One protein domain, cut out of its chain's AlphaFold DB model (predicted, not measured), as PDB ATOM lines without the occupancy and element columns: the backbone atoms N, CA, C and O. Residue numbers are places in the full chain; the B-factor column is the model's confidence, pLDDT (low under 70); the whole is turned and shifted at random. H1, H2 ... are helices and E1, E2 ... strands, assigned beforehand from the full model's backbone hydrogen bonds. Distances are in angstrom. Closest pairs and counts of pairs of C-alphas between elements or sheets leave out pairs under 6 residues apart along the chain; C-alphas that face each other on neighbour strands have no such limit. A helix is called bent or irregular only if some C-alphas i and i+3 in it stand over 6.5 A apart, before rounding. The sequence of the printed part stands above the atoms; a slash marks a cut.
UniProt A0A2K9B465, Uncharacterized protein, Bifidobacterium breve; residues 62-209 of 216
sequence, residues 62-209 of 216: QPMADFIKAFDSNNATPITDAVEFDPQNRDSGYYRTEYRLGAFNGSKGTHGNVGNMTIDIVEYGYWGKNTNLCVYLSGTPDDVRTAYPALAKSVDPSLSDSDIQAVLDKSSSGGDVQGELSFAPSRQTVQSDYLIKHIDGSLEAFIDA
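AT A GLANCE: This is residues 62 to 209 of the 216 residues of an uncharacterized protein of Bifidobacterium breve (UniProt A0A2K9B465). One twisted sheet of six strands makes a wall, and two helices, H1 and H3, cover one of its faces; H4 packs on H3 toward the E5 edge, and the small H5 packs on E5. The opposite face has no named helix on it, and the short H2, in the connection from E1 to E2, is off the sheet. The printed part has 148 residues, with five named helices and six named strands in the order H1, E1, H2, E2, E3, E4, H3, H4, H5, E5, E6. The sheet's order is E1, E2, E3, E4, E6, E5, antiparallel throughout, and the class is mixed, helices and strands. The whole is compact, with a radius of gyration of the C-alphas of 14.4 A, and rounded, spanning 38 by 32 by 28 A.

IN THESE COORDINATES: H1, residues 63 to 74, begins with C-alpha 63 at (8.210, -3.487, -4.046) and is 16.2 A long. E1 holds residues 80 to 85, 15.0 A. H2, residues 97 to 100, 6.0 A from first to last C-alpha, is neither bent nor irregular, but only just. E2, residues 108 to 114, is 19.4 A long; E3, residues 117 to 124, 22.8 A; E4, residues 132 to 139, 23.8 A. H3, residues 141 to 155, is the longest helix by residues, 20.1 A from C-alpha 141 at (16.300, 16.726, 11.526), and it is irregular: C-alphas 146 and 149 are 7.2 A apart. H4, residues 161 to 172, is 16.2 A long and H5, residues 180 to 183, is 5.4 A. E5, residues 190 to 197, is 20.7 A long, and E6, residues 203 to 209, 20.0 A, ends with C-alpha 209 at (5.940, 6.443, -5.850).

HOW THE PARTS SIT: E2, E3 and E4 form a meander, each strand the antiparallel neighbour of the one before. N 83 and O 111 of E1 and E2 are 2.8 A apart, within hydrogen-bond range, as are N 110 and O 121 of E2 and E3, 2.8 A, and N 122 and O 134 of E3 and E4, 2.8 A. E4 and E6 have N 137 and O 205 at 2.8 A, and the hairpin E5 and E6 has N 194 and O 206 at 3.0 A. H1, H3 and H4 lie on the same face, two layers, helices on one face of a sheet. H1 is over E3 at a height of 8.8 A. H3 is over E4 and E6 at 8.2 A; its closest C-alphas to E6 are those of Pro 141 and Leu 203, 4.9 A. H4 is over E5 at 11.0 A. H5, on the same face, is over none of the strands, only just: 2 of its 4 C-alphas fall on E5. H3, with residues 150 to 155 alone, touches H1 at a steep tilt of 56 degrees, opposite ways; the closest C-alphas are those of Ala 70 and Ser 154, 5.1 A. H3 and H4 touch as a helical hairpin, with Pro 149 and Ile 164 as the closest C-alphas at 6.4 A. In H1 and H4 every O i to N i+4 pair is within hydrogen-bond range, in H3 9 of 11 are, and H2 and H5 are too short for such a pair.

THE WHOLE: The two C-alphas farthest apart are those of Trp 127 and Ser 173, 41.1 A. The printed part has no cut. The link from E1 to H2, with 11 residues, is long. The mean pLDDT of the printed part is 95.6, and no printed residue is under 70.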
ATOM      1  N   GLN A  62       8.238  -7.471  -5.914       84.44
ATOM      2  CA  GLN A  62       8.210  -7.351  -4.451       84.44
ATOM      3  C   GLN A  62       8.648  -5.936  -4.022       84.44
ATOM      4  O   GLN A  62       9.709  -5.792  -3.415       84.44
ATOM      5  N   PRO A  63       7.846  -4.884  -4.303       88.38
ATOM      6  CA  PRO A  63       8.210  -3.487  -4.046       88.38
ATOM      7  C   PRO A  63       8.855  -3.209  -2.692       88.38
ATOM      8  O   PRO A  63       9.885  -2.547  -2.614       88.38
ATOM      9  N   MET A  64       8.253  -3.731  -1.622       93.25
ATOM     10  CA  MET A  64       8.716  -3.497  -0.260       93.25
ATOM     11  C   MET A  64      10.062  -4.176   0.013       93.25
ATOM     12  O   MET A  64      10.957  -3.552   0.576       93.25
ATOM     13  N   ALA A  65      10.238  -5.428  -0.418       93.31
ATOM     14  CA  ALA A  65      11.499  -6.148  -0.237       93.31
ATOM     15  C   ALA A  65      12.631  -5.534  -1.079       93.31
ATOM     16  O   ALA A  65      13.757  -5.401  -0.598       93.31
ATOM     17  N   ASP A  66      12.320  -5.124  -2.312       93.31
ATOM     18  CA  ASP A  66      13.262  -4.451  -3.207       93.31
ATOM     19  C   ASP A  66      13.708  -3.103  -2.624       93.31
ATOM     20  O   ASP A  66      14.905  -2.807  -2.603       93.31
ATOM     21  N   PHE A  67      12.766  -2.326  -2.074       96.19
ATOM     22  CA  PHE A  67      13.065  -1.082  -1.371       96.19
ATOM     23  C   PHE A  67      13.965  -1.313  -0.152       96.19
ATOM     24  O   PHE A  67      14.999  -0.661  -0.049       96.19
ATOM     25  N   ILE A  68      13.614  -2.244   0.748       97.19
ATOM     26  CA  ILE A  68      14.397  -2.524   1.968       97.19
ATOM     27  C   ILE A  68      15.836  -2.880   1.594       97.19
ATOM     28  O   ILE A  68      16.783  -2.296   2.112       97.19
ATOM     29  N   LYS A  69      16.007  -3.776   0.615       97.12
ATOM     30  CA  LYS A  69      17.328  -4.169   0.120       97.12
ATOM     31  C   LYS A  69      18.113  -2.985  -0.451       97.12
ATOM     32  O   LYS A  69      19.317  -2.882  -0.209       97.12
ATOM     33  N   ALA A  70      17.464  -2.127  -1.240       97.00
ATOM     34  CA  ALA A  70      18.100  -0.942  -1.805       97.00
ATOM     35  C   ALA A  70      18.503   0.050  -0.705       97.00
ATOM     36  O   ALA A  70      19.631   0.542  -0.715       97.00
ATOM     37  N   PHE A  71      17.629   0.278   0.274       98.19
ATOM     38  CA  PHE A  71      17.880   1.184   1.388       98.19
ATOM     39  C   PHE A  71      19.038   0.701   2.256       98.19
ATOM     40  O   PHE A  71      19.986   1.453   2.462       98.19
ATOM     41  N   ASP A  72      19.034  -0.570   2.662       97.81
ATOM     42  CA  ASP A  72      20.111  -1.169   3.460       97.81
ATOM     43  C   ASP A  72      21.461  -1.178   2.724       97.81
ATOM     44  O   ASP A  72      22.517  -1.163   3.352       97.81
ATOM     45  N   SER A  73      21.445  -1.188   1.387       97.00
ATOM     46  CA  SER A  73      22.665  -1.101   0.572       97.00
ATOM     47  C   SER A  73      23.179   0.335   0.417       97.00
ATOM     48  O   SER A  73      24.378   0.540   0.234       97.00
ATOM     49  N   ASN A  74      22.281   1.322   0.453       93.88
ATOM     50  CA  ASN A  74      22.587   2.735   0.216       93.88
ATOM     51  C   ASN A  74      22.767   3.543   1.508       93.88
ATOM     52  O   ASN A  74      23.326   4.640   1.463       93.88
ATOM     53  N   ASN A  75      22.290   3.037   2.644       95.81
ATOM     54  CA  ASN A  75      22.355   3.701   3.937       95.81
ATOM     55  C   ASN A  75      23.333   2.981   4.869       95.81
ATOM     56  O   ASN A  75      23.333   1.759   4.968       95.81
ATOM     57  N   ALA A  76      24.146   3.738   5.609       95.31
ATOM     58  CA  ALA A  76      25.110   3.150   6.544       95.31
ATOM     59  C   ALA A  76      24.437   2.393   7.706       95.31
ATOM     60  O   ALA A  76      25.040   1.490   8.288       95.31
ATOM     61  N   THR A  77      23.200   2.766   8.036       97.12
ATOM     62  CA  THR A  77      22.406   2.152   9.098       97.12
ATOM     63  C   THR A  77      21.261   1.352   8.469       97.12
ATOM     64  O   THR A  77      20.371   1.967   7.876       97.12
ATOM     65  N   PRO A  78      21.257   0.014   8.572       97.69
ATOM     66  CA  PRO A  78      20.194  -0.801   7.997       97.69
ATOM     67  C   PRO A  78      18.891  -0.666   8.790       97.69
ATOM     68  O   PRO A  78      18.886  -0.188   9.930       97.69
ATOM     69  N   ILE A  79      17.799  -1.137   8.194       98.44
ATOM     70  CA  ILE A  79      16.509  -1.286   8.863       98.44
ATOM     71  C   ILE A  79      16.579  -2.478   9.827       98.44
ATOM     72  O   ILE A  79      16.956  -3.588   9.447       98.44
ATOM     73  N   THR A  80      16.195  -2.267  11.086       98.38
ATOM     74  CA  THR A  80      16.135  -3.314  12.119       98.38
ATOM     75  C   THR A  80      14.756  -3.398  12.761       98.38
ATOM     76  O   THR A  80      13.910  -2.531  12.558       98.38
ATOM     77  N   ASP A  81      14.529  -4.467  13.533       97.50
ATOM     78  CA  ASP A  81      13.298  -4.681  14.311       97.50
ATOM     79  C   ASP A  81      12.018  -4.583  13.468       97.50
ATOM     80  O   ASP A  81      10.990  -4.080  13.920       97.50
ATOM     81  N   ALA A  82      12.100  -5.057  12.221       97.38
ATOM     82  CA  ALA A  82      11.011  -4.967  11.267       97.38
ATOM     83  C   ALA A  82       9.788  -5.767  11.742       97.38
ATOM     84  O   ALA A  82       9.880  -6.969  12.009       97.38
ATOM     85  N   VAL A  83       8.635  -5.104  11.805       97.81
ATOM     86  CA  VAL A  83       7.340  -5.701  12.135       97.81
ATOM     87  C   VAL A  83       6.328  -5.394  11.041       97.81
ATOM     88  O   VAL A  83       6.176  -4.253  10.603       97.81
ATOM     89  N   GLU A  84       5.626  -6.426  10.588       97.88
ATOM     90  CA  GLU A  84       4.536  -6.264   9.630       97.88
ATOM     91  C   GLU A  84       3.304  -5.665  10.316       97.88
ATOM     92  O   GLU A  84       2.973  -6.005  11.457       97.88
ATOM     93  N   PHE A  85       2.581  -4.811   9.598       97.75
ATOM     94  CA  PHE A  85       1.295  -4.287  10.037       97.75
ATOM     95  C   PHE A  85       0.302  -4.189   8.879       97.75
ATOM     96  O   PHE A  85       0.669  -4.110   7.706       97.75
ATOM     97  N   ASP A  86      -0.984  -4.185   9.226       96.56
ATOM     98  CA  ASP A  86      -2.071  -3.882   8.296       96.56
ATOM     99  C   ASP A  86      -2.373  -2.375   8.347       96.56
ATOM    100  O   ASP A  86      -2.855  -1.898   9.381       96.56
ATOM    101  N   PRO A  87      -2.140  -1.610   7.264       96.88
ATOM    102  CA  PRO A  87      -2.465  -0.185   7.222       96.88
ATOM    103  C   PRO A  87      -3.960   0.118   7.434       96.88
ATOM    104  O   PRO A  87      -4.295   1.218   7.870       96.88
ATOM    105  N   GLN A  88      -4.877  -0.830   7.189       94.94
ATOM    106  CA  GLN A  88      -6.308  -0.670   7.503       94.94
ATOM    107  C   GLN A  88      -6.620  -0.859   8.994       94.94
ATOM    108  O   GLN A  88      -7.682  -0.432   9.463       94.94
ATOM    109  N   ASN A  89      -5.717  -1.473   9.762       96.31
ATOM    110  CA  ASN A  89      -5.912  -1.686  11.186       96.31
ATOM    111  C   ASN A  89      -5.592  -0.408  11.975       96.31
ATOM    112  O   ASN A  89      -4.432  -0.061  12.210       96.31
ATOM    113  N   ARG A  90      -6.651   0.258  12.439       95.62
ATOM    114  CA  ARG A  90      -6.588   1.487  13.242       95.62
ATOM    115  C   ARG A  90      -5.889   1.324  14.587       95.62
ATOM    116  O   ARG A  90      -5.365   2.304  15.105       95.62
ATOM    117  N   ASP A  91      -5.856   0.105  15.113       95.56
ATOM    118  CA  ASP A  91      -5.279  -0.208  16.419       95.56
ATOM    119  C   ASP A  91      -3.829  -0.719  16.307       95.56
ATOM    120  O   ASP A  91      -3.240  -1.134  17.301       95.56
ATOM    121  N   SER A  92      -3.229  -0.691  15.107       92.62
ATOM    122  CA  SER A  92      -1.865  -1.195  14.855       92.62
ATOM    123  C   SER A  92      -0.749  -0.379  15.515       92.62
ATOM    124  O   SER A  92       0.377  -0.852  15.589       92.62
ATOM    125  N   GLY A  93      -1.029   0.851  15.953       94.69
ATOM    126  CA  GLY A  93      -0.007   1.806  16.401       94.69
ATOM    127  C   GLY A  93       0.724   2.526  15.259       94.69
ATOM    128  O   GLY A  93       1.303   3.579  15.499       94.69
ATOM    129  N   TYR A  94       0.614   2.025  14.022       96.25
ATOM    130  CA  TYR A  94       1.230   2.586  12.808       96.25
ATOM    131  C   TYR A  94       0.195   3.165  11.831       96.25
ATOM    132  O   TYR A  94       0.498   3.522  10.695       96.25
ATOM    133  N   TYR A  95      -1.068   3.245  12.256       96.50
ATOM    134  CA  TYR A  95      -2.158   3.742  11.427       96.50
ATOM    135  C   TYR A  95      -2.008   5.234  11.102       96.50
ATOM    136  O   TYR A  95      -1.897   6.073  11.998       96.50
ATOM    137  N   ARG A  96      -2.151   5.579   9.818       96.69
ATOM    138  CA  ARG A  96      -2.264   6.959   9.329       96.69
ATOM    139  C   ARG A  96      -3.650   7.217   8.746       96.69
ATOM    140  O   ARG A  96      -4.301   6.332   8.196       96.69
ATOM    141  N   THR A  97      -4.119   8.464   8.839       95.62
ATOM    142  CA  THR A  97      -5.487   8.828   8.411       95.62
ATOM    143  C   THR A  97      -5.736   8.553   6.926       95.62
ATOM    144  O   THR A  97      -6.859   8.218   6.551       95.62
ATOM    145  N   GLU A  98      -4.723   8.678   6.073       94.38
ATOM    146  CA  GLU A  98      -4.835   8.387   4.638       94.38
ATOM    147  C   GLU A  98      -5.079   6.908   4.335       94.38
ATOM    148  O   GLU A  98      -5.724   6.591   3.337       94.38
ATOM    149  N   TYR A  99      -4.693   6.001   5.237       96.44
ATOM    150  CA  TYR A  99      -4.912   4.573   5.041       96.44
ATOM    151  C   TYR A  99      -6.398   4.210   5.048       96.44
ATOM    152  O   TYR A  99      -6.767   3.154   4.572       96.44
ATOM    153  N   ARG A 100      -7.314   5.098   5.467       95.12
ATOM    154  CA  ARG A 100      -8.767   4.879   5.291       95.12
ATOM    155  C   ARG A 100      -9.232   4.852   3.828       95.12
ATOM    156  O   ARG A 100     -10.401   4.573   3.569       95.12
ATOM    157  N   LEU A 101      -8.392   5.295   2.894       94.44
ATOM    158  CA  LEU A 101      -8.756   5.414   1.486       94.44
ATOM    159  C   LEU A 101      -8.740   4.040   0.812       94.44
ATOM    160  O   LEU A 101      -7.900   3.197   1.105       94.44
ATOM    161  N   GLY A 102      -9.631   3.840  -0.163       92.88
ATOM    162  CA  GLY A 102      -9.788   2.543  -0.832       92.88
ATOM    163  C   GLY A 102      -8.546   2.040  -1.582       92.88
ATOM    164  O   GLY A 102      -8.463   0.849  -1.864       92.88
ATOM    165  N   ALA A 103      -7.579   2.914  -1.879       93.00
ATOM    166  CA  ALA A 103      -6.285   2.535  -2.452       93.00
ATOM    167  C   ALA A 103      -5.409   1.714  -1.486       93.00
ATOM    168  O   ALA A 103      -4.508   1.016  -1.932       93.00
ATOM    169  N   PHE A 104      -5.678   1.776  -0.180       95.25
ATOM    170  CA  PHE A 104      -4.992   0.985   0.843       95.25
ATOM    171  C   PHE A 104      -5.770  -0.289   1.211       95.25
ATOM    172  O   PHE A 104      -5.423  -0.987   2.159       95.25
ATOM    173  N   ASN A 105      -6.848  -0.632   0.501       93.38
ATOM    174  CA  ASN A 105      -7.539  -1.895   0.756       93.38
ATOM    175  C   ASN A 105      -6.647  -3.069   0.326       93.38
ATOM    176  O   ASN A 105      -6.394  -3.249  -0.865       93.38
ATOM    177  N   GLY A 106      -6.209  -3.885   1.288       92.19
ATOM    178  CA  GLY A 106      -5.278  -4.992   1.039       92.19
ATOM    179  C   GLY A 106      -3.813  -4.561   0.887       92.19
ATOM    180  O   GLY A 106      -3.002  -5.340   0.383       92.19
ATOM    181  N   SER A 107      -3.473  -3.337   1.301       94.81
ATOM    182  CA  SER A 107      -2.079  -2.903   1.434       94.81
ATOM    183  C   SER A 107      -1.347  -3.708   2.503       94.81
ATOM    184  O   SER A 107      -1.977  -4.240   3.418       94.81
ATOM    185  N   LYS A 108      -0.017  -3.734   2.435       95.81
ATOM    186  CA  LYS A 108       0.828  -4.275   3.505       95.81
ATOM    187  C   LYS A 108       1.808  -3.214   3.971       95.81
ATOM    188  O   LYS A 108       2.346  -2.482   3.142       95.81
ATOM    189  N   GLY A 109       2.016  -3.137   5.279       97.44
ATOM    190  CA  GLY A 109       2.972  -2.234   5.898       97.44
ATOM    191  C   GLY A 109       4.091  -2.996   6.596       97.44
ATOM    192  O   GLY A 109       3.862  -4.075   7.140       97.44
ATOM    193  N   THR A 110       5.286  -2.417   6.606       98.38
ATOM    194  CA  THR A 110       6.387  -2.803   7.493       98.38
ATOM    195  C   THR A 110       6.850  -1.572   8.249       98.38
ATOM    196  O   THR A 110       7.152  -0.550   7.637       98.38
ATOM    197  N   HIS A 111       6.899  -1.675   9.570       98.56
ATOM    198  CA  HIS A 111       7.513  -0.688  10.447       98.56
ATOM    199  C   HIS A 111       8.886  -1.195  10.889       98.56
ATOM    200  O   HIS A 111       9.036  -2.391  11.126       98.56
ATOM    201  N   GLY A 112       9.871  -0.315  11.043       98.38
ATOM    202  CA  GLY A 112      11.183  -0.672  11.580       98.38
ATOM    203  C   GLY A 112      11.968   0.522  12.111       98.38
ATOM    204  O   GLY A 112      11.522   1.669  12.052       98.38
ATOM    205  N   ASN A 113      13.173   0.242  12.600       98.62
ATOM    206  CA  ASN A 113      14.111   1.231  13.122       98.62
ATOM    207  C   ASN A 113      15.255   1.480  12.135       98.62
ATOM    208  O   ASN A 113      15.749   0.550  11.505       98.62
ATOM    209  N   VAL A 114      15.726   2.725  12.057       98.38
ATOM    210  CA  VAL A 114      16.954   3.117  11.347       98.38
ATOM    211  C   VAL A 114      17.802   3.947  12.309       98.38
ATOM    212  O   VAL A 114      17.726   5.176  12.353       98.38
ATOM    213  N   GLY A 115      18.590   3.271  13.146       96.62
ATOM    214  CA  GLY A 115      19.321   3.925  14.233       96.62
ATOM    215  C   GLY A 115      18.351   4.534  15.247       96.62
ATOM    216  O   GLY A 115      17.609   3.803  15.890       96.62
ATOM    217  N   ASN A 116      18.347   5.865  15.370       96.00
ATOM    218  CA  ASN A 116      17.419   6.603  16.243       96.00
ATOM    219  C   ASN A 116      16.137   7.070  15.525       96.00
ATOM    220  O   ASN A 116      15.331   7.786  16.116       96.00
ATOM    221  N   MET A 117      15.976   6.723  14.247       98.44
ATOM    222  CA  MET A 117      14.792   7.029  13.446       98.44
ATOM    223  C   MET A 117      13.865   5.819  13.367       98.44
ATOM    224  O   MET A 117      14.292   4.682  13.569       98.44
ATOM    225  N   THR A 118      12.620   6.058  12.975       98.44
ATOM    226  CA  THR A 118      11.658   5.017  12.597       98.44
ATOM    227  C   THR A 118      11.313   5.130  11.120       98.44
ATOM    228  O   THR A 118      11.267   6.240  10.585       98.44
ATOM    229  N   ILE A 119      11.022   4.001  10.478       98.75
ATOM    230  CA  ILE A 119      10.589   3.943   9.083       98.75
ATOM    231  C   ILE A 119       9.297   3.132   8.949       98.75
ATOM    232  O   ILE A 119       9.212   2.021   9.467       98.75
ATOM    233  N   ASP A 120       8.314   3.677   8.233       98.62
ATOM    234  CA  ASP A 120       7.114   2.959   7.794       98.62
ATOM    235  C   ASP A 120       7.168   2.811   6.271       98.62
ATOM    236  O   ASP A 120       7.309   3.802   5.555       98.62
ATOM    237  N   ILE A 121       7.033   1.589   5.765       98.44
ATOM    238  CA  ILE A 121       7.037   1.267   4.334       98.44
ATOM    239  C   ILE A 121       5.709   0.605   4.006       98.44
ATOM    240  O   ILE A 121       5.379  -0.422   4.597       98.44
ATOM    241  N   VAL A 122       4.945   1.162   3.069       97.62
ATOM    242  CA  VAL A 122       3.616   0.653   2.728       97.62
ATOM    243  C   VAL A 122       3.492   0.414   1.231       97.62
ATOM    244  O   VAL A 122       3.571   1.338   0.422       97.62
ATOM    245  N   GLU A 123       3.245  -0.842   0.865       95.62
ATOM    246  CA  GLU A 123       2.848  -1.218  -0.489       95.62
ATOM    247  C   GLU A 123       1.327  -1.112  -0.633       95.62
ATOM    248  O   GLU A 123       0.565  -1.677   0.158       95.62
ATOM    249  N   TYR A 124       0.859  -0.382  -1.645       94.94
ATOM    250  CA  TYR A 124      -0.568  -0.112  -1.817       94.94
ATOM    251  C   TYR A 124      -0.966   0.070  -3.286       94.94
ATOM    252  O   TYR A 124      -0.138   0.194  -4.194       94.94
ATOM    253  N   GLY A 125      -2.271   0.080  -3.541       91.81
ATOM    254  CA  GLY A 125      -2.827   0.370  -4.850       91.81
ATOM    255  C   GLY A 125      -4.250  -0.142  -5.019       91.81
ATOM    256  O   GLY A 125      -4.829  -0.830  -4.179       91.81
ATOM    257  N   TYR A 126      -4.856   0.217  -6.145       85.81
ATOM    258  CA  TYR A 126      -6.254  -0.108  -6.388       85.81
ATOM    259  C   TYR A 126      -6.450  -1.586  -6.727       85.81
ATOM    260  O   TYR A 126      -5.663  -2.195  -7.453       85.81
ATOM    261  N   TRP A 127      -7.570  -2.144  -6.260       79.75
ATOM    262  CA  TRP A 127      -8.005  -3.508  -6.584       79.75
ATOM    263  C   TRP A 127      -7.004  -4.598  -6.157       79.75
ATOM    264  O   TRP A 127      -6.883  -5.618  -6.834       79.75
ATOM    265  N   GLY A 128      -6.264  -4.368  -5.064       71.56
ATOM    266  CA  GLY A 128      -5.239  -5.289  -4.560       71.56
ATOM    267  C   GLY A 128      -3.987  -5.379  -5.439       71.56
ATOM    268  O   GLY A 128      -3.170  -6.280  -5.264       71.56
ATOM    269  N   LYS A 129      -3.835  -4.473  -6.416       82.00
ATOM    270  CA  LYS A 129      -2.606  -4.333  -7.199       82.00
ATOM    271  C   LYS A 129      -1.691  -3.347  -6.485       82.00
ATOM    272  O   LYS A 129      -1.775  -2.147  -6.733       82.00
ATOM    273  N   ASN A 130      -0.825  -3.865  -5.621       83.62
ATOM    274  CA  ASN A 130       0.120  -3.064  -4.844       83.62
ATOM    275  C   ASN A 130       1.296  -2.606  -5.725       83.62
ATOM    276  O   ASN A 130       2.392  -3.152  -5.659       83.62
ATOM    277  N   THR A 131       1.035  -1.667  -6.637       88.62
ATOM    278  CA  THR A 131       2.037  -1.103  -7.560       88.62
ATOM    279  C   THR A 131       2.621   0.217  -7.080       88.62
ATOM    280  O   THR A 131       3.496   0.752  -7.750       88.62
ATOM    281  N   ASN A 132       2.132   0.755  -5.966       94.25
ATOM    282  CA  ASN A 132       2.654   1.968  -5.360       94.25
ATOM    283  C   ASN A 132       3.364   1.628  -4.056       94.25
ATOM    284  O   ASN A 132       3.054   0.624  -3.405       94.25
ATOM    285  N   LEU A 133       4.299   2.491  -3.689       96.25
ATOM    286  CA  LEU A 133       5.051   2.413  -2.452       96.25
ATOM    287  C   LEU A 133       5.066   3.805  -1.832       96.25
ATOM    288  O   LEU A 133       5.507   4.748  -2.486       96.25
ATOM    289  N   CYS A 134       4.617   3.925  -0.585       96.50
ATOM    290  CA  CYS A 134       4.884   5.112   0.212       96.50
ATOM    291  C   CYS A 134       5.782   4.770   1.398       96.50
ATOM    292  O   CYS A 134       5.655   3.707   2.011       96.50
ATOM    293  N   VAL A 135       6.721   5.665   1.685       98.56
ATOM    294  CA  VAL A 135       7.720   5.493   2.737       98.56
ATOM    295  C   VAL A 135       7.763   6.746   3.594       98.56
ATOM    296  O   VAL A 135       7.859   7.851   3.060       98.56
ATOM    297  N   TYR A 136       7.718   6.562   4.910       98.50
ATOM    298  CA  TYR A 136       7.831   7.613   5.917       98.50
ATOM    299  C   TYR A 136       9.075   7.330   6.747       98.50
ATOM    300  O   TYR A 136       9.209   6.231   7.274       98.50
ATOM    301  N   LEU A 137       9.970   8.303   6.875       98.69
ATOM    302  CA  LEU A 137      11.156   8.225   7.721       98.69
ATOM    303  C   LEU A 137      11.131   9.392   8.704       98.69
ATOM    304  O   LEU A 137      11.168  10.549   8.283       98.69
ATOM    305  N   SER A 138      11.112   9.087   9.999       98.25
ATOM    306  CA  SER A 138      10.912  10.086  11.053       98.25
ATOM    307  C   SER A 138      11.991  10.006  12.122       98.25
ATOM    308  O   SER A 138      12.367   8.925  12.569       98.25
ATOM    309  N   GLY A 139      12.478  11.163  12.568       98.38
ATOM    310  CA  GLY A 139      13.458  11.262  13.647       98.38
ATOM    311  C   GLY A 139      14.000  12.675  13.816       98.38
ATOM    312  O   GLY A 139      13.287  13.656  13.590       98.38
ATOM    313  N   THR A 140      15.259  12.810  14.241       97.75
ATOM    314  CA  THR A 140      15.867  14.142  14.357       97.75
ATOM    315  C   THR A 140      16.097  14.753  12.967       97.75
ATOM    316  O   THR A 140      16.343  14.018  12.007       97.75
ATOM    317  N   PRO A 141      16.056  16.092  12.820       96.62
ATOM    318  CA  PRO A 141      16.300  16.726  11.526       96.62
ATOM    319  C   PRO A 141      17.648  16.370  10.889       96.62
ATOM    320  O   PRO A 141      17.730  16.292   9.666       96.62
ATOM    321  N   ASP A 142      18.693  16.164  11.689       96.75
ATOM    322  CA  ASP A 142      20.028  15.848  11.177       96.75
ATOM    323  C   ASP A 142      20.116  14.388  10.718       96.75
ATOM    324  O   ASP A 142      20.626  14.121   9.627       96.75
ATOM    325  N   ASP A 143      19.543  13.453  11.484       97.88
ATOM    326  CA  ASP A 143      19.512  12.035  11.111       97.88
ATOM    327  C   ASP A 143      18.693  11.823   9.827       97.88
ATOM    328  O   ASP A 143      19.157  11.173   8.887       97.88
ATOM    329  N   VAL A 144      17.507  12.441   9.741       98.25
ATOM    330  CA  VAL A 144      16.615  12.302   8.579       98.25
ATOM    331  C   VAL A 144      17.253  12.889   7.327       98.25
ATOM    332  O   VAL A 144      17.252  12.239   6.284       98.25
ATOM    333  N   ARG A 145      17.859  14.083   7.405       97.44
ATOM    334  CA  ARG A 145      18.562  14.677   6.255       97.44
ATOM    335  C   ARG A 145      19.778  13.861   5.829       97.44
ATOM    336  O   ARG A 145      20.055  13.788   4.635       97.44
ATOM    337  N   THR A 146      20.467  13.225   6.774       97.88
ATOM    338  CA  THR A 146      21.605  12.342   6.480       97.88
ATOM    339  C   THR A 146      21.166  11.093   5.713       97.88
ATOM    340  O   THR A 146      21.826  10.707   4.751       97.88
ATOM    341  N   ALA A 147      20.040  10.484   6.091       98.44
ATOM    342  CA  ALA A 147      19.515   9.289   5.426       98.44
ATOM    343  C   ALA A 147      18.675   9.586   4.169       98.44
ATOM    344  O   ALA A 147      18.435   8.687   3.361       98.44
ATOM    345  N   TYR A 148      18.238  10.833   3.969       98.44
ATOM    346  CA  TYR A 148      17.343  11.213   2.874       98.44
ATOM    347  C   TYR A 148      17.855  10.847   1.467       98.44
ATOM    348  O   TYR A 148      17.057  10.339   0.680       98.44
ATOM    349  N   PRO A 149      19.149  11.007   1.113       98.56
ATOM    350  CA  PRO A 149      19.638  10.571  -0.195       98.56
ATOM    351  C   PRO A 149      19.479   9.064  -0.429       98.56
ATOM    352  O   PRO A 149      19.102   8.648  -1.526       98.56
ATOM    353  N   ALA A 150      19.728   8.248   0.600       98.44
ATOM    354  CA  ALA A 150      19.541   6.804   0.524       98.44
ATOM    355  C   ALA A 150      18.054   6.447   0.408       98.44
ATOM    356  O   ALA A 150      17.697   5.613  -0.422       98.44
ATOM    357  N   LEU A 151      17.185   7.120   1.171       98.56
ATOM    358  CA  LEU A 151      15.730   6.990   1.063       98.56
ATOM    359  C   LEU A 151      15.254   7.286  -0.367       98.56
ATOM    360  O   LEU A 151      14.635   6.432  -0.998       98.56
ATOM    361  N   ALA A 152      15.602   8.461  -0.897       98.38
ATOM    362  CA  ALA A 152      15.190   8.921  -2.219       98.38
ATOM    363  C   ALA A 152      15.642   7.966  -3.331       98.38
ATOM    364  O   ALA A 152      14.814   7.514  -4.120       98.38
ATOM    365  N   LYS A 153      16.922   7.573  -3.349       97.88
ATOM    366  CA  LYS A 153      17.456   6.651  -4.367       97.88
ATOM    367  C   LYS A 153      16.937   5.221  -4.252       97.88
ATOM    368  O   LYS A 153      16.992   4.483  -5.231       97.88
ATOM    369  N   SER A 154      16.454   4.818  -3.080       97.12
ATOM    370  CA  SER A 154      15.863   3.487  -2.890       97.12
ATOM    371  C   SER A 154      14.423   3.421  -3.392       97.12
ATOM    372  O   SER A 154      13.970   2.352  -3.789       97.12
ATOM    373  N   VAL A 155      13.718   4.558  -3.422       96.00
ATOM    374  CA  VAL A 155      12.395   4.680  -4.051       96.00
ATOM    375  C   VAL A 155      12.507   4.933  -5.558       96.00
ATOM    376  O   VAL A 155      11.776   4.335  -6.351       96.00
ATOM    377  N   ASP A 156      13.416   5.821  -5.957       96.44
ATOM    378  CA  ASP A 156      13.603   6.236  -7.343       96.44
ATOM    379  C   ASP A 156      15.099   6.379  -7.678       96.44
ATOM    380  O   ASP A 156      15.700   7.442  -7.477       96.44
ATOM    381  N   PRO A 157      15.730   5.309  -8.198       95.81
ATOM    382  CA  PRO A 157      17.152   5.310  -8.522       95.81
ATOM    383  C   PRO A 157      17.555   6.311  -9.613       95.81
ATOM    384  O   PRO A 157      18.751   6.549  -9.785       95.81
ATOM    385  N   SER A 158      16.603   6.867 -10.377       96.50
ATOM    386  CA  SER A 158      16.917   7.842 -11.427       96.50
ATOM    387  C   SER A 158      17.138   9.254 -10.889       96.50
ATOM    388  O   SER A 158      17.651  10.098 -11.628       96.50
ATOM    389  N   LEU A 159      16.785   9.515  -9.624       98.19
ATOM    390  CA  LEU A 159      16.961  10.822  -9.006       98.19
ATOM    391  C   LEU A 159      18.430  11.251  -9.000       98.19
ATOM    392  O   LEU A 159      19.325  10.540  -8.533       98.19
ATOM    393  N   SER A 160      18.666  12.457  -9.512       98.38
ATOM    394  CA  SER A 160      19.991  13.062  -9.547       98.38
ATOM    395  C   SER A 160      20.411  13.567  -8.166       98.38
ATOM    396  O   SER A 160      19.588  14.047  -7.384       98.38
ATOM    397  N   ASP A 161      21.718  13.541  -7.888       98.50
ATOM    398  CA  ASP A 161      22.267  14.105  -6.647       98.50
ATOM    399  C   ASP A 161      21.937  15.597  -6.503       98.50
ATOM    400  O   ASP A 161      21.703  16.071  -5.396       98.50
ATOM    401  N   SER A 162      21.865  16.338  -7.617       98.56
ATOM    402  CA  SER A 162      21.498  17.757  -7.608       98.56
ATOM    403  C   SER A 162      20.047  17.999  -7.204       98.56
ATOM    404  O   SER A 162      19.789  18.946  -6.463       98.56
ATOM    405  N   ASP A 163      19.111  17.159  -7.653       98.56
ATOM    406  CA  ASP A 163      17.702  17.305  -7.272       98.56
ATOM    407  C   ASP A 163      17.520  16.981  -5.786       98.56
ATOM    408  O   ASP A 163      16.881  17.738  -5.061       98.56
ATOM    409  N   ILE A 164      18.169  15.916  -5.303       98.56
ATOM    410  CA  ILE A 164      18.169  15.547  -3.881       98.56
ATOM    411  C   ILE A 164      18.794  16.664  -3.029       98.56
ATOM    412  O   ILE A 164      18.239  17.038  -1.995       98.56
ATOM    413  N   GLN A 165      19.924  17.232  -3.459       98.44
ATOM    414  CA  GLN A 165      20.586  18.310  -2.723       98.44
ATOM    415  C   GLN A 165      19.722  19.576  -2.662       98.44
ATOM    416  O   GLN A 165      19.662  20.210  -1.612       98.44
ATOM    417  N   ALA A 166      18.993  19.911  -3.731       97.62
ATOM    418  CA  ALA A 166      18.071  21.047  -3.726       97.62
ATOM    419  C   ALA A 166      16.975  20.897  -2.654       97.62
ATOM    420  O   ALA A 166      16.639  21.868  -1.968       97.62
ATOM    421  N   VAL A 167      16.469  19.674  -2.447       98.06
ATOM    422  CA  VAL A 167      15.530  19.375  -1.355       98.06
ATOM    423  C   VAL A 167      16.161  19.624   0.013       98.06
ATOM    424  O   VAL A 167      15.567  20.284   0.872       98.06
ATOM    425  N   LEU A 168      17.379  19.120   0.222       98.06
ATOM    426  CA  LEU A 168      18.103  19.263   1.486       98.06
ATOM    427  C   LEU A 168      18.449  20.722   1.803       98.06
ATOM    428  O   LEU A 168      18.298  21.149   2.952       98.06
ATOM    429  N   ASP A 169      18.846  21.505   0.801       97.38
ATOM    430  CA  ASP A 169      19.149  22.934   0.938       97.38
ATOM    431  C   ASP A 169      17.892  23.728   1.322       97.38
ATOM    432  O   ASP A 169      17.911  24.565   2.236       97.38
ATOM    433  N   LYS A 170      16.756  23.420   0.683       95.81
ATOM    434  CA  LYS A 170      15.465  24.030   1.019       95.81
ATOM    435  C   LYS A 170      15.015  23.663   2.436       95.81
ATOM    436  O   LYS A 170      14.656  24.547   3.211       95.81
ATOM    437  N   SER A 171      15.122  22.389   2.815       94.94
ATOM    438  CA  SER A 171      14.814  21.924   4.176       94.94
ATOM    439  C   SER A 171      15.705  22.585   5.238       94.94
ATOM    440  O   SER A 171      15.242  22.920   6.331       94.94
ATOM    441  N   SER A 172      16.991  22.777   4.943       92.94
ATOM    442  CA  SER A 172      17.968  23.339   5.888       92.94
ATOM    443  C   SER A 172      17.831  24.853   6.054       92.94
ATOM    444  O   SER A 172      18.111  25.384   7.126       92.94
ATOM    445  N   SER A 173      17.343  25.549   5.025       92.44
ATOM    446  CA  SER A 173      17.023  26.982   5.084       92.44
ATOM    447  C   SER A 173      15.666  27.288   5.737       92.44
ATOM    448  O   SER A 173      15.291  28.454   5.852       92.44
ATOM    449  N   GLY A 174      14.949  26.260   6.209       83.88
ATOM    450  CA  GLY A 174      13.643  26.395   6.857       83.88
ATOM    451  C   GLY A 174      12.482  26.582   5.880       83.88
ATOM    452  O   GLY A 174      11.414  27.024   6.298       83.88
ATOM    453  N   GLY A 175      12.684  26.284   4.593       83.75
ATOM    454  CA  GLY A 175      11.623  26.303   3.595       83.75
ATOM    455  C   GLY A 175      10.718  25.073   3.680       83.75
ATOM    456  O   GLY A 175      11.170  23.976   4.006       83.75
ATOM    457  N   ASP A 176       9.448  25.252   3.316       85.06
ATOM    458  CA  ASP A 176       8.485  24.155   3.202       85.06
ATOM    459  C   ASP A 176       8.827  23.280   1.990       85.06
ATOM    460  O   ASP A 176       8.708  23.715   0.839       85.06
ATOM    461  N   VAL A 177       9.259  22.047   2.240       95.31
ATOM    462  CA  VAL A 177       9.512  21.052   1.195       95.31
ATOM    463  C   VAL A 177       8.238  20.254   0.961       95.31
ATOM    464  O   VAL A 177       7.858  19.437   1.800       95.31
ATOM    465  N   GLN A 178       7.593  20.491  -0.179       95.69
ATOM    466  CA  GLN A 178       6.447  19.719  -0.656       95.69
ATOM    467  C   GLN A 178       6.511  19.612  -2.180       95.69
ATOM    468  O   GLN A 178       6.399  20.616  -2.884       95.69
ATOM    469  N   GLY A 179       6.676  18.391  -2.675       95.44
ATOM    470  CA  GLY A 179       6.649  18.058  -4.092       95.44
ATOM    471  C   GLY A 179       7.958  18.287  -4.854       95.44
ATOM    472  O   GLY A 179       7.949  18.149  -6.075       95.44
ATOM    473  N   GLU A 180       9.066  18.627  -4.195       97.12
ATOM    474  CA  GLU A 180      10.326  18.959  -4.877       97.12
ATOM    475  C   GLU A 180      10.850  17.786  -5.721       97.12
ATOM    476  O   GLU A 180      11.165  17.971  -6.898       97.12
ATOM    477  N   LEU A 181      10.859  16.561  -5.178       97.50
ATOM    478  CA  LEU A 181      11.225  15.369  -5.953       97.50
ATOM    479  C   LEU A 181      10.151  14.996  -6.978       97.50
ATOM    480  O   LEU A 181      10.477  14.561  -8.078       97.50
ATOM    481  N   SER A 182       8.870  15.200  -6.671       96.50
ATOM    482  CA  SER A 182       7.753  14.918  -7.582       96.50
ATOM    483  C   SER A 182       7.673  15.875  -8.780       96.50
ATOM    484  O   SER A 182       6.965  15.599  -9.750       96.50
ATOM    485  N   PHE A 183       8.419  16.983  -8.752       96.00
ATOM    486  CA  PHE A 183       8.610  17.893  -9.882       96.00
ATOM    487  C   PHE A 183      10.041  17.874 -10.432       96.00
ATOM    488  O   PHE A 183      10.295  18.514 -11.456       96.00
ATOM    489  N   ALA A 184      10.952  17.113  -9.816       97.25
ATOM    490  CA  ALA A 184      12.334  17.007 -10.255       97.25
ATOM    491  C   ALA A 184      12.430  16.466 -11.697       97.25
ATOM    492  O   ALA A 184      11.739  15.499 -12.037       97.25
ATOM    493  N   PRO A 185      13.305  17.028 -12.553       96.00
ATOM    494  CA  PRO A 185      13.474  16.557 -13.928       96.00
ATOM    495  C   PRO A 185      13.996  15.121 -14.038       96.00
ATOM    496  O   PRO A 185      13.739  14.459 -15.040       96.00
ATOM    497  N   SER A 186      14.751  14.653 -13.040       96.81
ATOM    498  CA  SER A 186      15.364  13.321 -13.050       96.81
ATOM    499  C   SER A 186      14.444  12.196 -12.576       96.81
ATOM    500  O   SER A 186      14.785  11.030 -12.773       96.81
ATOM    501  N   ARG A 187      13.291  12.506 -11.971       96.31
ATOM    502  CA  ARG A 187      12.384  11.497 -11.402       96.31
ATOM    503  C   ARG A 187      11.784  10.586 -12.478       96.31
ATOM    504  O   ARG A 187      11.479  11.027 -13.590       96.31
ATOM    505  N   GLN A 188      11.481   9.352 -12.104       96.00
ATOM    506  CA  GLN A 188      10.696   8.413 -12.905       96.00
ATOM    507  C   GLN A 188       9.466   7.893 -12.157       96.00
ATOM    508  O   GLN A 188       8.389   7.779 -12.752       96.00
ATOM    509  N   THR A 189       9.596   7.597 -10.864       95.62
ATOM    510  CA  THR A 189       8.557   6.910 -10.083       95.62
ATOM    511  C   THR A 189       7.898   7.817  -9.055       95.62
ATOM    512  O   THR A 189       6.687   7.687  -8.845       95.62
ATOM    513  N   VAL A 190       8.645   8.764  -8.469       97.50
ATOM    514  CA  VAL A 190       8.122   9.672  -7.434       97.50
ATOM    515  C   VAL A 190       6.924  10.459  -7.964       97.50
ATOM    516  O   VAL A 190       6.978  11.083  -9.032       97.50
ATOM    517  N   GLN A 191       5.835  10.430  -7.199       96.62
ATOM    518  CA  GLN A 191       4.590  11.146  -7.483       96.62
ATOM    519  C   GLN A 191       4.226  12.175  -6.415       96.62
ATOM    520  O   GLN A 191       3.488  13.110  -6.718       96.62
ATOM    521  N   SER A 192       4.752  12.029  -5.201       97.38
ATOM    522  CA  SER A 192       4.616  13.007  -4.126       97.38
ATOM    523  C   SER A 192       5.770  12.850  -3.141       97.38
ATOM    524  O   SER A 192       6.280  11.747  -2.947       97.38
ATOM    525  N   ASP A 193       6.179  13.946  -2.519       98.44
ATOM    526  CA  ASP A 193       7.212  13.964  -1.492       98.44
ATOM    527  C   ASP A 193       7.034  15.166  -0.563       98.44
ATOM    528  O   ASP A 193       6.474  16.195  -0.953       98.44
ATOM    529  N   TYR A 194       7.528  15.049   0.665       97.94
ATOM    530  CA  TYR A 194       7.697  16.187   1.562       97.94
ATOM    531  C   TYR A 194       8.808  15.946   2.586       97.94
ATOM    532  O   TYR A 194       9.136  14.805   2.912       97.94
ATOM    533  N   LEU A 195       9.339  17.039   3.139       97.38
ATOM    534  CA  LEU A 195      10.104  17.043   4.392       97.38
ATOM    535  C   LEU A 195       9.448  18.057   5.327       97.38
ATOM    536  O   LEU A 195       9.560  19.265   5.110       97.38
ATOM    537  N   ILE A 196       8.764  17.574   6.362       95.19
ATOM    538  CA  ILE A 196       7.980  18.415   7.272       95.19
ATOM    539  C   ILE A 196       8.529  18.297   8.684       95.19
ATOM    540  O   ILE A 196       8.762  17.204   9.194       95.19
ATOM    541  N   LYS A 197       8.726  19.449   9.331       94.94
ATOM    542  CA  LYS A 197       9.085  19.513  10.746       94.94
ATOM    543  C   LYS A 197       7.820  19.504  11.599       94.94
ATOM    544  O   LYS A 197       6.954  20.363  11.436       94.94
ATOM    545  N   HIS A 198       7.729  18.563  12.526       92.69
ATOM    546  CA  HIS A 198       6.626  18.470  13.473       92.69
ATOM    547  C   HIS A 198       6.804  19.430  14.656       92.69
ATOM    548  O   HIS A 198       7.881  19.981  14.905       92.69
ATOM    549  N   ILE A 199       5.718  19.634  15.409       91.81
ATOM    550  CA  ILE A 199       5.672  20.533  16.576       91.81
ATOM    551  C   ILE A 199       6.655  20.093  17.672       91.81
ATOM    552  O   ILE A 199       7.210  20.938  18.370       91.81
ATOM    553  N   ASP A 200       6.896  18.788  17.801       93.19
ATOM    554  CA  ASP A 200       7.861  18.215  18.747       93.19
ATOM    555  C   ASP A 200       9.330  18.401  18.319       93.19
ATOM    556  O   ASP A 200      10.247  18.043  19.055       93.19
ATOM    557  N   GLY A 201       9.564  19.001  17.149       93.31
ATOM    558  CA  GLY A 201      10.886  19.276  16.605       93.31
ATOM    559  C   GLY A 201      11.464  18.160  15.737       93.31
ATOM    560  O   GLY A 201      12.506  18.401  15.120       93.31
ATOM    561  N   SER A 202      10.803  17.001  15.649       96.31
ATOM    562  CA  SER A 202      11.175  15.931  14.721       96.31
ATOM    563  C   SER A 202      10.962  16.355  13.267       96.31
ATOM    564  O   SER A 202      10.201  17.281  12.970       96.31
ATOM    565  N   LEU A 203      11.671  15.700  12.353       97.25
ATOM    566  CA  LEU A 203      11.483  15.828  10.914       97.25
ATOM    567  C   LEU A 203      10.921  14.506  10.389       97.25
ATOM    568  O   LEU A 203      11.404  13.447  10.783       97.25
ATOM    569  N   GLU A 204       9.937  14.572   9.502       97.94
ATOM    570  CA  GLU A 204       9.465  13.427   8.724       97.94
ATOM    571  C   GLU A 204       9.748  13.684   7.248       97.94
ATOM    572  O   GLU A 204       9.358  14.716   6.693       97.94
ATOM    573  N   ALA A 205      10.438  12.736   6.622       98.44
ATOM    574  CA  ALA A 205      10.540  12.627   5.180       98.44
ATOM    575  C   ALA A 205       9.488  11.636   4.683       98.44
ATOM    576  O   ALA A 205       9.374  10.529   5.203       98.44
ATOM    577  N   PHE A 206       8.762  12.026   3.645       98.50
ATOM    578  CA  PHE A 206       7.804  11.179   2.956       98.50
ATOM    579  C   PHE A 206       8.127  11.144   1.475       98.50
ATOM    580  O   PHE A 206       8.394  12.188   0.876       98.50
ATOM    581  N   ILE A 207       8.068   9.951   0.893       98.56
ATOM    582  CA  ILE A 207       8.134   9.755  -0.552       98.56
ATOM    583  C   ILE A 207       7.082   8.724  -0.936       98.56
ATOM    584  O   ILE A 207       7.031   7.631  -0.375       98.56
ATOM    585  N   ASP A 208       6.266   9.074  -1.918       97.50
ATOM    586  CA  ASP A 208       5.280   8.203  -2.537       97.50
ATOM    587  C   ASP A 208       5.593   8.049  -4.024       97.50
ATOM    588  O   ASP A 208       5.921   9.020  -4.719       97.50
ATOM    589  N   ALA A 209       5.517   6.813  -4.512       96.69
ATOM    590  CA  ALA A 209       5.940   6.443  -5.850       96.69
ATOM    591  C   ALA A 209       5.008   5.427  -6.509       96.69
ATOM    592  O   ALA A 209       4.550   4.466  -5.890       96.69
TER     593      ALA A 209